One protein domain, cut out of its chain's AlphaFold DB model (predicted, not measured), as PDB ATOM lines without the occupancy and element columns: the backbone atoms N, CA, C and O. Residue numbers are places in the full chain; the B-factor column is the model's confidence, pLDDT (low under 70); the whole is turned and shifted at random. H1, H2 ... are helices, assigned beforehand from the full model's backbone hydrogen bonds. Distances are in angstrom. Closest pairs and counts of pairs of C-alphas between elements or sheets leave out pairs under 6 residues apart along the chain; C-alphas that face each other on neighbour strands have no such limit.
ATOM      1  N   PRO A  35     -23.355  14.997  19.517       91.19
ATOM      2  CA  PRO A  35     -21.912  14.956  19.745       91.19
ATOM      3  C   PRO A  35     -21.543  13.960  20.851       91.19
ATOM      4  O   PRO A  35     -20.514  13.297  20.763       91.19
ATOM      5  N   THR A  36     -22.409  13.778  21.852       89.56
ATOM      6  CA  THR A  36     -22.203  12.816  22.942       89.56
ATOM      7  C   THR A  36     -22.217  11.375  22.443       89.56
ATOM      8  O   THR A  36     -21.360  10.580  22.827       89.56
ATOM      9  N   THR A  37     -23.158  11.026  21.562       87.88
ATOM     10  CA  THR A  37     -23.244   9.664  21.016       87.88
ATOM     11  C   THR A  37     -22.049   9.365  20.115       87.88
ATOM     12  O   THR A  37     -21.466   8.285  20.212       87.88
ATOM     13  N   CYS A  38     -21.638  10.333  19.293       90.44
ATOM     14  CA  CYS A  38     -20.430  10.226  18.479       90.44
ATOM     15  C   CYS A  38     -19.169  10.076  19.348       90.44
ATOM     16  O   CYS A  38     -18.363   9.177  19.117       90.44
ATOM     17  N   GLY A  39     -19.038  10.887  20.403       90.94
ATOM     18  CA  GLY A  39     -17.925  10.815  21.349       90.94
ATOM     19  C   GLY A  39     -17.835   9.466  22.064       90.94
ATOM     20  O   GLY A  39     -16.752   8.884  22.124       90.94
ATOM     21  N   LYS A  40     -18.966   8.922  22.538       89.62
ATOM     22  CA  LYS A  40     -19.007   7.593  23.173       89.62
ATOM     23  C   LYS A  40     -18.594   6.490  22.196       89.62
ATOM     24  O   LYS A  40     -17.803   5.626  22.564       89.62
ATOM     25  N   LEU A  41     -19.087   6.535  20.956       90.81
ATOM     26  CA  LEU A  41     -18.710   5.568  19.922       90.81
ATOM     27  C   LEU A  41     -17.213   5.650  19.596       90.81
ATOM     28  O   LEU A  41     -16.541   4.625  19.559       90.81
ATOM     29  N   LEU A  42     -16.683   6.857  19.392       92.19
ATOM     30  CA  LEU A  42     -15.264   7.063  19.109       92.19
ATOM     31  C   LEU A  42     -14.382   6.557  20.254       92.19
ATOM     32  O   LEU A  42     -13.369   5.908  20.001       92.19
ATOM     33  N   LEU A  43     -14.770   6.832  21.501       91.69
ATOM     34  CA  LEU A  43     -14.066   6.326  22.674       91.69
ATOM     35  C   LEU A  43     -14.067   4.795  22.691       91.69
ATOM     36  O   LEU A  43     -13.006   4.196  22.829       91.69
ATOM     37  N   ALA A  44     -15.222   4.165  22.471       91.75
ATOM     38  CA  ALA A  44     -15.327   2.709  22.419       91.75
ATOM     39  C   ALA A  44     -14.466   2.093  21.312       91.75
ATOM     40  O   ALA A  44     -13.758   1.118  21.556       91.75
ATOM     41  N   LEU A  45     -14.457   2.695  20.121       93.44
ATOM     42  CA  LEU A  45     -13.602   2.251  19.022       93.44
ATOM     43  C   LEU A  45     -12.115   2.356  19.375       93.44
ATOM     44  O   LEU A  45     -11.359   1.442  19.068       93.44
ATOM     45  N   ARG A  46     -11.692   3.431  20.046       93.44
ATOM     46  CA  ARG A  46     -10.294   3.600  20.474       93.44
ATOM     47  C   ARG A  46      -9.878   2.585  21.533       93.44
ATOM     48  O   ARG A  46      -8.784   2.045  21.438       93.44
ATOM     49  N   VAL A  47     -10.747   2.297  22.502       92.81
ATOM     50  CA  VAL A  47     -10.494   1.265  23.522       92.81
ATOM     51  C   VAL A  47     -10.352  -0.115  22.873       92.81
ATOM     52  O   VAL A  47      -9.417  -0.849  23.182       92.81
ATOM     53  N   LYS A  48     -11.232  -0.445  21.920       91.50
ATOM     54  CA  LYS A  48     -11.152  -1.701  21.160       91.50
ATOM     55  C   LYS A  48      -9.937  -1.782  20.245       91.50
ATOM     56  O   LYS A  48      -9.389  -2.865  20.069       91.50
ATOM     57  N   LEU A  49      -9.511  -0.660  19.676       92.69
ATOM     58  CA  LEU A  49      -8.297  -0.614  18.872       92.69
ATOM     59  C   LEU A  49      -7.058  -0.918  19.722       92.69
ATOM     60  O   LEU A  49      -6.256  -1.742  19.302       92.69
ATOM     61  N   GLU A  50      -6.933  -0.338  20.922       91.06
ATOM     62  CA  GLU A  50      -5.799  -0.643  21.810       91.06
ATOM     63  C   GLU A  50      -5.776  -2.131  22.204       91.06
ATOM     64  O   GLU A  50      -4.721  -2.755  22.172       91.06
ATOM     65  N   GLU A  51      -6.933  -2.726  22.530       89.06
ATOM     66  CA  GLU A  51      -7.040  -4.173  22.790       89.06
ATOM     67  C   GLU A  51      -6.485  -4.992  21.624       89.06
ATOM     68  O   GLU A  51      -5.625  -5.850  21.811       89.06
ATOM     69  N   PHE A  52      -6.944  -4.680  20.413       90.62
ATOM     70  CA  PHE A  52      -6.501  -5.367  19.211       90.62
ATOM     71  C   PHE A  52      -4.997  -5.189  18.962       90.62
ATOM     72  O   PHE A  52      -4.312  -6.144  18.603       90.62
ATOM     73  N   GLU A  53      -4.469  -3.982  19.159       89.75
ATOM     74  CA  GLU A  53      -3.044  -3.686  18.996       89.75
ATOM     75  C   GLU A  53      -2.181  -4.442  20.013       89.75
ATOM     76  O   GLU A  53      -1.127  -4.969  19.650       89.75
ATOM     77  N   LEU A  54      -2.634  -4.553  21.264       89.62
ATOM     78  CA  LEU A  54      -1.952  -5.322  22.305       89.62
ATOM     79  C   LEU A  54      -1.997  -6.819  22.017       89.62
ATOM     80  O   LEU A  54      -0.961  -7.476  22.087       89.62
ATOM     81  N   ASP A  55      -3.149  -7.357  21.620       88.81
ATOM     82  CA  ASP A  55      -3.281  -8.761  21.222       88.81
ATOM     83  C   ASP A  55      -2.397  -9.078  20.008       88.81
ATOM     84  O   ASP A  55      -1.721 -10.116  19.948       88.81
ATOM     85  N   PHE A  56      -2.333  -8.156  19.046       88.00
ATOM     86  CA  PHE A  56      -1.444  -8.258  17.897       88.00
ATOM     87  C   PHE A  56       0.032  -8.246  18.320       88.00
ATOM     88  O   PHE A  56       0.805  -9.104  17.887       88.00
ATOM     89  N   ALA A  57       0.431  -7.324  19.197       87.31
ATOM     90  CA  ALA A  57       1.800  -7.233  19.696       87.31
ATOM     91  C   ALA A  57       2.195  -8.447  20.558       87.31
ATOM     92  O   ALA A  57       3.315  -8.945  20.446       87.31
ATOM     93  N   ASN A  58       1.270  -8.979  21.359       86.50
ATOM     94  CA  ASN A  58       1.488 -10.170  22.181       86.50
ATOM     95  C   ASN A  58       1.617 -11.441  21.327       86.50
ATOM     96  O   ASN A  58       2.437 -12.316  21.628       86.50
ATOM     97  N   SER A  59       0.864 -11.529  20.227       83.69
ATOM     98  CA  SER A  59       0.926 -12.661  19.294       83.69
ATOM     99  C   SER A  59       2.137 -12.621  18.353       83.69
ATOM    100  O   SER A  59       2.631 -13.680  17.957       83.69
ATOM    101  N   HIS A  60       2.665 -11.437  18.020       82.00
ATOM    102  CA  HIS A  60       3.742 -11.284  17.036       82.00
ATOM    103  C   HIS A  60       5.082 -10.867  17.651       82.00
ATOM    104  O   HIS A  60       5.250  -9.784  18.202       82.00
ATOM    105  N   ARG A  61       6.126 -11.668  17.398       80.31
ATOM    106  CA  ARG A  61       7.504 -11.392  17.862       80.31
ATOM    107  C   ARG A  61       8.201 -10.210  17.192       80.31
ATOM    108  O   ARG A  61       9.283  -9.815  17.623       80.31
ATOM    109  N   ILE A  62       7.594  -9.640  16.155       86.81
ATOM    110  CA  ILE A  62       8.155  -8.510  15.409       86.81
ATOM    111  C   ILE A  62       8.301  -7.296  16.325       86.81
ATOM    112  O   ILE A  62       9.341  -6.640  16.297       86.81
ATOM    113  N   PHE A  63       7.300  -7.029  17.171       87.62
ATOM    114  CA  PHE A  63       7.334  -5.882  18.073       87.62
ATOM    115  C   PHE A  63       8.515  -5.976  19.048       87.62
ATOM    116  O   PHE A  63       9.338  -5.068  19.142       87.62
ATOM    117  N   PHE A  64       8.661  -7.133  19.687       87.50
ATOM    118  CA  PHE A  64       9.779  -7.422  20.577       87.50
ATOM    119  C   PHE A  64      11.144  -7.302  19.890       87.50
ATOM    120  O   PHE A  64      12.038  -6.621  20.395       87.50
ATOM    121  N   ALA A  65      11.306  -7.925  18.719       89.00
ATOM    122  CA  ALA A  65      12.556  -7.849  17.967       89.00
ATOM    123  C   ALA A  65      12.894  -6.395  17.600       89.00
ATOM    124  O   ALA A  65      14.048  -5.980  17.704       89.00
ATOM    125  N   THR A  66      11.880  -5.606  17.239       93.00
ATOM    126  CA  THR A  66      12.024  -4.177  16.934       93.00
ATOM    127  C   THR A  66      12.459  -3.382  18.163       93.00
ATOM    128  O   THR A  66      13.360  -2.557  18.043       93.00
ATOM    129  N   ALA A  67      11.908  -3.655  19.350       92.94
ATOM    130  CA  ALA A  67      12.312  -2.986  20.589       92.94
ATOM    131  C   ALA A  67      13.782  -3.274  20.954       92.94
ATOM    132  O   ALA A  67      14.544  -2.351  21.257       92.94
ATOM    133  N   HIS A  68      14.216  -4.535  20.860       92.88
ATOM    134  CA  HIS A  68      15.616  -4.911  21.089       92.88
ATOM    135  C   HIS A  68      16.566  -4.282  20.065       92.88
ATOM    136  O   HIS A  68      17.626  -3.771  20.435       92.88
ATOM    137  N   MET A  69      16.169  -4.275  18.793       93.56
ATOM    138  CA  MET A  69      16.932  -3.645  17.720       93.56
ATOM    139  C   MET A  69      17.035  -2.132  17.925       93.56
ATOM    140  O   MET A  69      18.129  -1.583  17.824       93.56
ATOM    141  N   TYR A  70      15.931  -1.469  18.284       95.44
ATOM    142  CA  TYR A  70      15.904  -0.045  18.617       95.44
ATOM    143  C   TYR A  70      16.902   0.273  19.732       95.44
ATOM    144  O   TYR A  70      17.742   1.156  19.558       95.44
ATOM    145  N   ASN A  71      16.887  -0.483  20.835       94.38
ATOM    146  CA  ASN A  71      17.844  -0.297  21.926       94.38
ATOM    147  C   ASN A  71      19.304  -0.441  21.451       94.38
ATOM    148  O   ASN A  71      20.132   0.422  21.741       94.38
ATOM    149  N   GLY A  72      19.617  -1.483  20.674       93.19
ATOM    150  CA  GLY A  72      20.967  -1.691  20.137       93.19
ATOM    151  C   GLY A  72      21.423  -0.578  19.187       93.19
ATOM    152  O   GLY A  72      22.545  -0.079  19.293       93.19
ATOM    153  N   LEU A  73      20.544  -0.128  18.288       93.75
ATOM    154  CA  LEU A  73      20.831   0.961  17.347       93.75
ATOM    155  C   LEU A  73      20.990   2.317  18.048       93.75
ATOM    156  O   LEU A  73      21.841   3.116  17.659       93.75
ATOM    157  N   ARG A  74      20.200   2.579  19.097       94.31
ATOM    158  CA  ARG A  74      20.317   3.798  19.912       94.31
ATOM    159  C   ARG A  74      21.652   3.853  20.643       94.31
ATOM    160  O   ARG A  74      22.312   4.886  20.622       94.31
ATOM    161  N   GLN A  75      22.059   2.751  21.264       91.69
ATOM    162  CA  GLN A  75      23.283   2.717  22.063       91.69
ATOM    163  C   GLN A  75      24.562   2.676  21.226       91.69
ATOM    164  O   GLN A  75      25.578   3.229  21.634       91.69
ATOM    165  N   SER A  76      24.510   2.085  20.031       90.56
ATOM    166  CA  SER A  76      25.622   2.115  19.070       90.56
ATOM    167  C   SER A  76      25.785   3.461  18.352       90.56
ATOM    168  O   SER A  76      26.720   3.627  17.573       90.56
ATOM    169  N   GLY A  77      24.886   4.426  18.579       92.25
ATOM    170  CA  GLY A  77      24.909   5.731  17.912       92.25
ATOM    171  C   GLY A  77      24.486   5.695  16.438       92.25
ATOM    172  O   GLY A  77      24.539   6.724  15.768       92.25
ATOM    173  N   LEU A  78      24.035   4.540  15.933       93.50
ATOM    174  CA  LEU A  78      23.553   4.379  14.557       93.50
ATOM    175  C   LEU A  78      22.180   5.024  14.348       93.50
ATOM    176  O   LEU A  78      21.866   5.474  13.247       93.50
ATOM    177  N   LEU A  79      21.369   5.099  15.406       94.62
ATOM    178  CA  LEU A  79      20.075   5.769  15.384       94.62
ATOM    179  C   LEU A  79      20.128   7.071  16.188       94.62
ATOM    180  O   LEU A  79      20.084   7.068  17.418       94.62
ATOM    181  N   GLN A  80      20.188   8.200  15.480       92.06
ATOM    182  CA  GLN A  80      20.255   9.535  16.088       92.06
ATOM    183  C   GLN A  80      18.891  10.003  16.616       92.06
ATOM    184  O   GLN A  80      18.811  10.577  17.704       92.06
ATOM    185  N   TYR A  81      17.821   9.703  15.876       93.06
ATOM    186  CA  TYR A  81      16.456  10.087  16.225       93.06
ATOM    187  C   TYR A  81      15.842   9.152  17.263       93.06
ATOM    188  O   TYR A  81      16.052   7.941  17.240       93.06
ATOM    189  N   ARG A  82      15.055   9.727  18.172       93.00
ATOM    190  CA  ARG A  82      14.235   8.964  19.113       93.00
ATOM    191  C   ARG A  82      12.891   8.657  18.478       93.00
ATOM    192  O   ARG A  82      12.376   9.480  17.727       93.00
ATOM    193  N   TRP A  83      12.348   7.488  18.786       94.81
ATOM    194  CA  TRP A  83      10.986   7.107  18.423       94.81
ATOM    195  C   TRP A  83      10.129   7.230  19.686       94.81
ATOM    196  O   TRP A  83      10.178   6.319  20.515       94.81
ATOM    197  N   PRO A  84       9.416   8.355  19.889       93.81
ATOM    198  CA  PRO A  84       8.718   8.632  21.145       93.81
ATOM    199  C   PRO A  84       7.752   7.517  21.546       93.81
ATOM    200  O   PRO A  84       7.693   7.136  22.712       93.81
ATOM    201  N   GLU A  85       7.053   6.938  20.575       90.56
ATOM    202  CA  GLU A  85       6.110   5.842  20.774       90.56
ATOM    203  C   GLU A  85       6.830   4.571  21.239       90.56
ATOM    204  O   GLU A  85       6.384   3.910  22.173       90.56
ATOM    205  N   MET A  86       7.987   4.256  20.648       92.44
ATOM    206  CA  MET A  86       8.800   3.116  21.074       92.44
ATOM    207  C   MET A  86       9.358   3.333  22.485       92.44
ATOM    208  O   MET A  86       9.325   2.415  23.297       92.44
ATOM    209  N   GLU A  87       9.827   4.539  22.818       93.62
ATOM    210  CA  GLU A  87      10.292   4.860  24.176       93.62
ATOM    211  C   GLU A  87       9.155   4.770  25.205       93.62
ATOM    212  O   GLU A  87       9.343   4.216  26.292       93.62
ATOM    213  N   ALA A  88       7.953   5.230  24.853       90.44
ATOM    214  CA  ALA A  88       6.770   5.108  25.699       90.44
ATOM    215  C   ALA A  88       6.390   3.637  25.938       90.44
ATOM    216  O   ALA A  88       6.134   3.238  27.075       90.44
ATOM    217  N   ILE A  89       6.417   2.800  24.899       89.31
ATOM    218  CA  ILE A  89       6.105   1.374  25.045       89.31
ATOM    219  C   ILE A  89       7.191   0.656  25.850       89.31
ATOM    220  O   ILE A  89       6.871  -0.092  26.771       89.31
ATOM    221  N   ILE A  90       8.471   0.913  25.563       91.81
ATOM    222  CA  ILE A  90       9.595   0.323  26.300       91.81
ATOM    223  C   ILE A  90       9.538   0.711  27.775       91.81
ATOM    224  O   ILE A  90       9.718  -0.154  28.623       91.81
ATOM    225  N   SER A  91       9.273   1.977  28.100       91.25
ATOM    226  CA  SER A  91       9.191   2.426  29.496       91.25
ATOM    227  C   SER A  91       8.024   1.783  30.246       91.25
ATOM    228  O   SER A  91       8.203   1.326  31.373       91.25
ATOM    229  N   ARG A  92       6.852   1.659  29.611       89.06
ATOM    230  CA  ARG A  92       5.680   1.000  30.208       89.06
ATOM    231  C   ARG A  92       5.854  -0.514  30.351       89.06
ATOM    232  O   ARG A  92       5.360  -1.104  31.308       89.06
ATOM    233  N   HIS A  93       6.555  -1.144  29.414       90.38
ATOM    234  CA  HIS A  93       6.651  -2.598  29.292       90.38
ATOM    235  C   HIS A  93       8.089  -3.115  29.401       90.38
ATOM    236  O   HIS A  93       8.440  -4.155  28.843       90.38
ATOM    237  N   ILE A  94       8.930  -2.427  30.175       90.88
ATOM    238  CA  ILE A  94      10.344  -2.790  30.321       90.88
ATOM    239  C   ILE A  94      10.525  -4.188  30.918       90.88
ATOM    240  O   ILE A  94      11.471  -4.895  30.575       90.88
ATOM    241  N   HIS A  95       9.608  -4.616  31.788       88.88
ATOM    242  CA  HIS A  95       9.670  -5.933  32.406       88.88
ATOM    243  C   HIS A  95       9.417  -7.076  31.411       88.88
ATOM    244  O   HIS A  95      10.308  -7.910  31.254       88.88
ATOM    245  N   PRO A  96       8.293  -7.116  30.672       87.19
ATOM    246  CA  PRO A  96       8.071  -8.170  29.681       87.19
ATOM    247  C   PRO A  96       9.020  -8.099  28.472       87.19
ATOM    248  O   PRO A  96       9.302  -9.138  27.884       87.19
ATOM    249  N   ILE A  97       9.531  -6.916  28.100       88.25
ATOM    250  CA  ILE A  97      10.419  -6.769  26.933       88.25
ATOM    251  C   ILE A  97      11.888  -7.019  27.310       88.25
ATOM    252  O   ILE A  97      12.573  -7.788  26.651       88.25
ATOM    253  N   PHE A  98      12.391  -6.401  28.379       89.00
ATOM    254  CA  PHE A  98      13.819  -6.410  28.730       89.00
ATOM    255  C   PHE A  98      14.128  -7.053  30.088       89.00
ATOM    256  O   PHE A  98      15.241  -6.917  30.592       89.00
ATOM    257  N   MET A  99      13.167  -7.747  30.706       86.06
ATOM    258  CA  MET A  99      13.289  -8.294  32.067       86.06
ATOM    259  C   MET A  99      13.577  -7.226  33.134       86.06
ATOM    260  O   MET A  99      14.181  -7.507  34.163       86.06
ATOM    261  N   GLY A 100      13.109  -5.996  32.912       86.38
ATOM    262  CA  GLY A 100      13.092  -4.921  33.911       86.38
ATOM    263  C   GLY A 100      14.148  -3.842  33.703       86.38
ATOM    264  O   GLY A 100      13.980  -2.742  34.216       86.38
ATOM    265  N   GLU A 101      15.186  -4.104  32.909       89.94
ATOM    266  CA  GLU A 101      16.281  -3.155  32.699       89.94
ATOM    267  C   GLU A 101      16.805  -3.177  31.265       89.94
ATOM    268  O   GLU A 101      17.028  -4.236  30.674       89.94
ATOM    269  N   LEU A 102      17.126  -1.999  30.729       91.62
ATOM    270  CA  LEU A 102      17.718  -1.874  29.399       91.62
ATOM    271  C   LEU A 102      19.155  -2.432  29.383       91.62
ATOM    272  O   LEU A 102      19.999  -1.987  30.162       91.62
ATOM    273  N   PRO A 103      19.463  -3.428  28.532       91.62
ATOM    274  CA  PRO A 103      20.823  -3.948  28.404       91.62
ATOM    275  C   PRO A 103      21.734  -2.941  27.723       91.62
ATOM    276  O   PRO A 103      21.348  -2.382  26.698       91.62
ATOM    277  N   VAL A 104      22.938  -2.755  28.277       91.75
ATOM    278  CA  VAL A 104      23.913  -1.766  27.784       91.75
ATOM    279  C   VAL A 104      25.026  -2.384  26.932       91.75
ATOM    280  O   VAL A 104      25.472  -1.814  25.942       91.75
ATOM    281  N   THR A 105      25.491  -3.579  27.288       91.56
ATOM    282  CA  THR A 105      26.528  -4.275  26.515       91.56
ATOM    283  C   THR A 105      25.895  -5.130  25.424       91.56
ATOM    284  O   THR A 105      24.808  -5.678  25.613       91.56
ATOM    285  N   THR A 106      26.582  -5.304  24.294       88.06
ATOM    286  CA  THR A 106      26.107  -6.152  23.185       88.06
ATOM    287  C   THR A 106      25.795  -7.579  23.645       88.06
ATOM    288  O   THR A 106      24.786  -8.158  23.247       88.06
ATOM    289  N   GLU A 107      26.622  -8.127  24.538       88.44
ATOM    290  CA  GLU A 107      26.395  -9.438  25.146       88.44
ATOM    291  C   GLU A 107      25.121  -9.452  26.002       88.44
ATOM    292  O   GLU A 107      24.278 -10.332  25.838       88.44
ATOM    293  N   ALA A 108      24.916  -8.445  26.860       89.31
ATOM    294  CA  ALA A 108      23.693  -8.340  27.651       89.31
ATOM    295  C   ALA A 108      22.454  -8.157  26.763       89.31
ATOM    296  O   ALA A 108      21.397  -8.698  27.081       89.31
ATOM    297  N   MET A 109      22.562  -7.431  25.646       91.31
ATOM    298  CA  MET A 109      21.464  -7.258  24.690       91.31
ATOM    299  C   MET A 109      21.055  -8.593  24.076       91.31
ATOM    300  O   MET A 109      19.867  -8.922  24.088       91.31
ATOM    301  N   HIS A 110      22.030  -9.366  23.594       88.19
ATOM    302  CA  HIS A 110      21.800 -10.699  23.048       88.19
ATOM    303  C   HIS A 110      21.219 -11.639  24.110       88.19
ATOM    304  O   HIS A 110      20.170 -12.245  23.899       88.19
ATOM    305  N   ASN A 111      21.845 -11.711  25.285       87.94
ATOM    306  CA  ASN A 111      21.419 -12.621  26.344       87.94
ATOM    307  C   ASN A 111      20.007 -12.288  26.832       87.94
ATOM    308  O   ASN A 111      19.187 -13.193  26.972       87.94
ATOM    309  N   ARG A 112      19.678 -11.002  27.023       87.56
ATOM    310  CA  ARG A 112      18.321 -10.591  27.412       87.56
ATOM    311  C   ARG A 112      17.300 -10.882  26.320       87.56
ATOM    312  O   ARG A 112      16.231 -11.382  26.645       87.56
ATOM    313  N   MET A 113      17.635 -10.633  25.055       87.25
ATOM    314  CA  MET A 113      16.759 -10.968  23.930       87.25
ATOM    315  C   MET A 113      16.435 -12.465  23.908       87.25
ATOM    316  O   MET A 113      15.273 -12.839  23.789       87.25
ATOM    317  N   MET A 114      17.441 -13.326  24.067       85.12
ATOM    318  CA  MET A 114      17.228 -14.774  24.054       85.12
ATOM    319  C   MET A 114      16.452 -15.245  25.289       85.12
ATOM    320  O   MET A 114      15.501 -16.009  25.162       85.12
ATOM    321  N   LEU A 115      16.778 -14.751  26.483       83.25
ATOM    322  CA  LEU A 115      16.044 -15.111  27.701       83.25
ATOM    323  C   LEU A 115      14.578 -14.654  27.659       83.25
ATOM    324  O   LEU A 115      13.685 -15.444  27.960       83.25
ATOM    325  N   ALA A 116      14.307 -13.416  27.236       80.38
ATOM    326  CA  ALA A 116      12.943 -12.896  27.120       80.38
ATOM    327  C   ALA A 116      12.161 -13.563  25.973       80.38
ATOM    328  O   ALA A 116      10.956 -13.775  26.085       80.38
ATOM    329  N   ALA A 117      12.853 -14.025  24.926       78.50
ATOM    330  CA  ALA A 117      12.297 -14.920  23.914       78.50
ATOM    331  C   ALA A 117      12.140 -16.377  24.402       78.50
ATOM    332  O   ALA A 117      11.865 -17.259  23.596       78.50
ATOM    333  N   GLY A 118      12.316 -16.660  25.696       77.38
ATOM    334  CA  GLY A 118      12.051 -17.963  26.307       77.38
ATOM    335  C   GLY A 118      13.142 -19.017  26.111       77.38
ATOM    336  O   GLY A 118      12.886 -20.193  26.370       77.38
ATOM    337  N   TYR A 119      14.344 -18.644  25.666       77.31
ATOM    338  CA  TYR A 119      15.476 -19.570  25.625       77.31
ATOM    339  C   TYR A 119      16.006 -19.834  27.039       77.31
ATOM    340  O   TYR A 119      16.051 -18.948  27.890       77.31
ATOM    341  N   GLY A 120      16.427 -21.073  27.294       75.75
ATOM    342  CA  GLY A 120      16.989 -21.476  28.579       75.75
ATOM    343  C   GLY A 120      18.378 -20.881  28.793       75.75
ATOM    344  O   GLY A 120      19.151 -20.725  27.846       75.75
ATOM    345  N   THR A 121      18.724 -20.608  30.050       78.75
ATOM    346  CA  THR A 121      20.018 -20.030  30.449       78.75
ATOM    347  C   THR A 121      21.209 -20.847  29.952       78.75
ATOM    348  O   THR A 121      22.175 -20.271  29.468       78.75
ATOM    349  N   ALA A 122      21.124 -22.181  29.979       77.44
ATOM    350  CA  ALA A 122      22.169 -23.058  29.449       77.44
ATOM    351  C   ALA A 122      22.436 -22.807  27.957       77.44
ATOM    352  O   ALA A 122      23.581 -22.774  27.520       77.44
ATOM    353  N   TRP A 123      21.390 -22.577  27.160       76.00
ATOM    354  CA  TRP A 123      21.556 -22.321  25.731       76.00
ATOM    355  C   TRP A 123      22.133 -20.928  25.464       76.00
ATOM    356  O   TRP A 123      23.027 -20.783  24.637       76.00
ATOM    357  N   VAL A 124      21.689 -19.922  26.221       81.19
ATOM    358  CA  VAL A 124      22.233 -18.555  26.158       81.19
ATOM    359  C   VAL A 124      23.720 -18.517  26.525       81.19
ATOM    360  O   VAL A 124      24.487 -17.804  25.890       81.19
ATOM    361  N   MET A 125      24.137 -19.343  27.485       80.31
ATOM    362  CA  MET A 125      25.537 -19.497  27.899       80.31
ATOM    363  C   MET A 125      26.344 -20.451  26.993       80.31
ATOM    364  O   MET A 125      27.504 -20.731  27.286       80.31
ATOM    365  N   GLY A 126      25.751 -20.985  25.918       78.31
ATOM    366  CA  GLY A 126      26.424 -21.880  24.968       78.31
ATOM    367  C   GLY A 126      26.678 -23.309  25.471       78.31
ATOM    368  O   GLY A 126      27.423 -24.053  24.840       78.31
ATOM    369  N   THR A 127      26.069 -23.710  26.589       77.44
ATOM    370  CA  THR A 127      26.247 -25.029  27.225       77.44
ATOM    371  C   THR A 127      25.046 -25.966  27.047       77.44
ATOM    372  O   THR A 127      25.121 -27.143  27.397       77.44
ATOM    373  N   GLY A 128      23.932 -25.464  26.507       69.94
ATOM    374  CA  GLY A 128      22.675 -26.201  26.359       69.94
ATOM    375  C   GLY A 128      22.581 -27.052  25.079       69.94
ATOM    376  O   GLY A 128      23.072 -26.642  24.024       69.94
ATOM    377  N   PRO A 129      21.897 -28.211  25.115       73.25
ATOM    378  CA  PRO A 129      21.718 -29.067  23.945       73.25
ATOM    379  C   PRO A 129      20.767 -28.450  22.898       73.25
ATOM    380  O   PRO A 129      19.756 -27.827  23.223       73.25
ATOM    381  N   LEU A 130      21.044 -28.690  21.608       67.25
ATOM    382  CA  LEU A 130      20.242 -28.193  20.471       67.25
ATOM    383  C   LEU A 130      18.768 -28.645  20.500       67.25
ATOM    384  O   LEU A 130      17.888 -27.941  19.999       67.25
ATOM    385  N   SER A 131      18.482 -29.813  21.082       67.25
ATOM    386  CA  SER A 131      17.126 -30.365  21.205       67.25
ATOM    387  C   SER A 131      16.224 -29.525  22.117       67.25
ATOM    388  O   SER A 131      15.025 -29.403  21.860       67.25
ATOM    389  N   GLU A 132      16.795 -28.902  23.146       65.56
ATOM    390  CA  GLU A 132      16.076 -28.080  24.116       65.56
ATOM    391  C   GLU A 132      15.720 -26.707  23.535       65.56
ATOM    392  O   GLU A 132      14.584 -26.250  23.674       65.56
ATOM    393  N   ALA A 133      16.622 -26.118  22.744       61.88
ATOM    394  CA  ALA A 133      16.346 -24.889  21.999       61.88
ATOM    395  C   ALA A 133      15.164 -25.037  21.034       61.88
ATOM    396  O   ALA A 133      14.313 -24.152  20.949       61.88
ATOM    397  N   ARG A 134      15.059 -26.179  20.343       60.62
ATOM    398  CA  ARG A 134      13.967 -26.436  19.392       60.62
ATOM    399  C   ARG A 134      12.604 -26.540  20.080       60.62
ATOM    400  O   ARG A 134      11.606 -26.079  19.540       60.62
ATOM    401  N   ARG A 135      12.565 -27.118  21.285       62.09
ATOM    402  CA  ARG A 135      11.347 -27.243  22.098       62.09
ATOM    403  C   ARG A 135      10.921 -25.898  22.695       62.09
ATOM    404  O   ARG A 135       9.729 -25.604  22.745       62.09
ATOM    405  N   LEU A 136      11.882 -25.064  23.092       62.28
ATOM    406  CA  LEU A 136      11.624 -23.718  23.607       62.28
ATOM    407  C   LEU A 136      11.153 -22.751  22.515       62.28
ATOM    408  O   LEU A 136      10.284 -21.929  22.784       62.28
ATOM    409  N   MET A 137      11.609 -22.891  21.264       58.03
ATOM    410  CA  MET A 137      11.097 -22.093  20.135       58.03
ATOM    411  C   MET A 137       9.584 -22.261  19.910       58.03
ATOM    412  O   MET A 137       8.933 -21.299  19.503       58.03
ATOM    413  N   ILE A 138       9.038 -23.450  20.195       56.00
ATOM    414  CA  ILE A 138       7.624 -23.803  19.976       56.00
ATOM    415  C   ILE A 138       6.721 -23.269  21.102       56.00
ATOM    416  O   ILE A 138       5.583 -22.898  20.840       56.00
ATOM    417  N   ASN A 139       7.238 -23.167  22.333       54.09
ATOM    418  CA  ASN A 139       6.466 -22.757  23.518       54.09
ATOM    419  C   ASN A 139       6.816 -21.352  24.044       54.09
ATOM    420  O   ASN A 139       6.348 -20.957  25.112       54.09
ATOM    421  N   SER A 140       7.654 -20.599  23.333       55.56
ATOM    422  CA  SER A 140       8.065 -19.255  23.740       55.56
ATOM    423  C   SER A 140       7.141 -18.179  23.182       55.56
ATOM    424  O   SER A 140       7.349 -17.627  22.105       55.56
ATOM    425  N   SER A 141       6.119 -17.832  23.946       53.03
ATOM    426  CA  SER A 141       5.699 -16.436  24.048       53.03
ATOM    427  C   SER A 141       4.981 -16.274  25.378       53.03
ATOM    428  O   SER A 141       3.958 -16.912  25.616       53.03
ATOM    429  N   LYS A 142       5.576 -15.495  26.280       62.38
ATOM    430  CA  LYS A 142       4.990 -15.102  27.571       62.38
ATOM    431  C   LYS A 142       5.230 -13.616  27.848       62.38
ATOM    432  O   LYS A 142       5.279 -13.219  29.008       62.38
ATOM    433  N   TRP A 143       5.448 -12.792  26.823       73.31
ATOM    434  CA  TRP A 143       5.257 -11.364  27.048       73.31
ATOM    435  C   TRP A 143       3.762 -11.092  27.022       73.31
ATOM    436  O   TRP A 143       3.027 -11.621  26.190       73.31
ATOM    437  N   ASP A 144       3.328 -10.322  28.000       83.38
ATOM    438  CA  ASP A 144       1.934  -9.979  28.188       83.38
ATOM    439  C   ASP A 144       1.878  -8.467  28.389       83.38
ATOM    440  O   ASP A 144       1.985  -7.944  29.503       83.38
ATOM    441  N   LEU A 145       1.868  -7.751  27.265       86.88
ATOM    442  CA  LEU A 145       1.723  -6.306  27.241       86.88
ATOM    443  C   LEU A 145       0.321  -5.975  27.746       86.88
ATOM    444  O   LEU A 145      -0.680  -6.309  27.119       86.88
TER     445      LEU A 145
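What this domain is: This is residues 35 to 145 of the 180 residues of an uncharacterized protein of Corynespora cassiicola Philippines (UniProt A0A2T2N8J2). One long helix, H1, reaches out as an arm, its residues 35 to 52 sticking out from a small body of shorter helices. In that body H2 and H5 run side by side in opposite directions, H4 packs on H5, H3 lies near H2, and H6 packs on the side of H5 away from H2, with H7 near H6. The printed part has 111 residues with seven named helices, H1 to H7 in chain order, and no named strand: the class is all helix. The whole is loose, with a radius of gyration of the C-alphas of 17.4 A, and flat, spanning 63 by 35 by 19 A; the arm makes much of the length, for the body without it spans 40 by 30 by 19 A.

How they stand to each other: Start at H1, residues 35 to 59, which touches no helix. It is close to but not clearly touching H2, residues 61 to 75, about perpendicular at 83 degrees; look at the C-alphas of Ala 57 and Phe 63, their closest, 5.9 A apart. H3, residues 84 to 92, is close to but not clearly touching H2, with closest C-alphas Ala 67 and Met 86 at 7.1 A. H4, residues 94 to 98, only just touches H2, with 3 pairs of C-alphas within 8 A, through residues 64 to 68 of H2 alone; the closest are those of Phe 64 and Ile 97, 6.4 A. The hub is H5, residues 106 to 116, touching three helices. It touches H2 at a shallow tilt of 19 degrees, opposite ways, the closest C-alphas being those of His 68 and Met 113, 6.8 A. It touches H4 at Arg 112 and Phe 98, C-alphas 6.3 A apart, their closest. It also touches H6, residues 121 to 124, closest at the C-alphas of Asn 111 and Val 124, 6.0 A. H7, residues 130 to 139, is close to but not clearly touching H6, with closest C-alphas Trp 123 and Ala 133 at 6.9 A, and is apart from H5. In H1, H2, H3, H4 and H5 every O i to N i+4 pair is within hydrogen-bond range, in H7 4 of 6; H6 is too short for such a pair.

Where its parts are: Find C-alpha 35 at (-21.912, 14.956, 19.745); from there H1 runs 35.8 A to C-alpha 59 at (0.926, -12.661, 19.294). H2 is 21.6 A long, H5 15.3 A and H7 15.1 A, ending at C-alpha 139, (6.466, -22.757, 23.518).

The domain as a whole: The C-alphas farthest apart are those of Pro 35 and Thr 127, 63.0 A. The printed part has no cut, and no link is long. Mean pLDDT of the printed part is 84.9; look for values under 70 at residue 128 and residues 130 to 142.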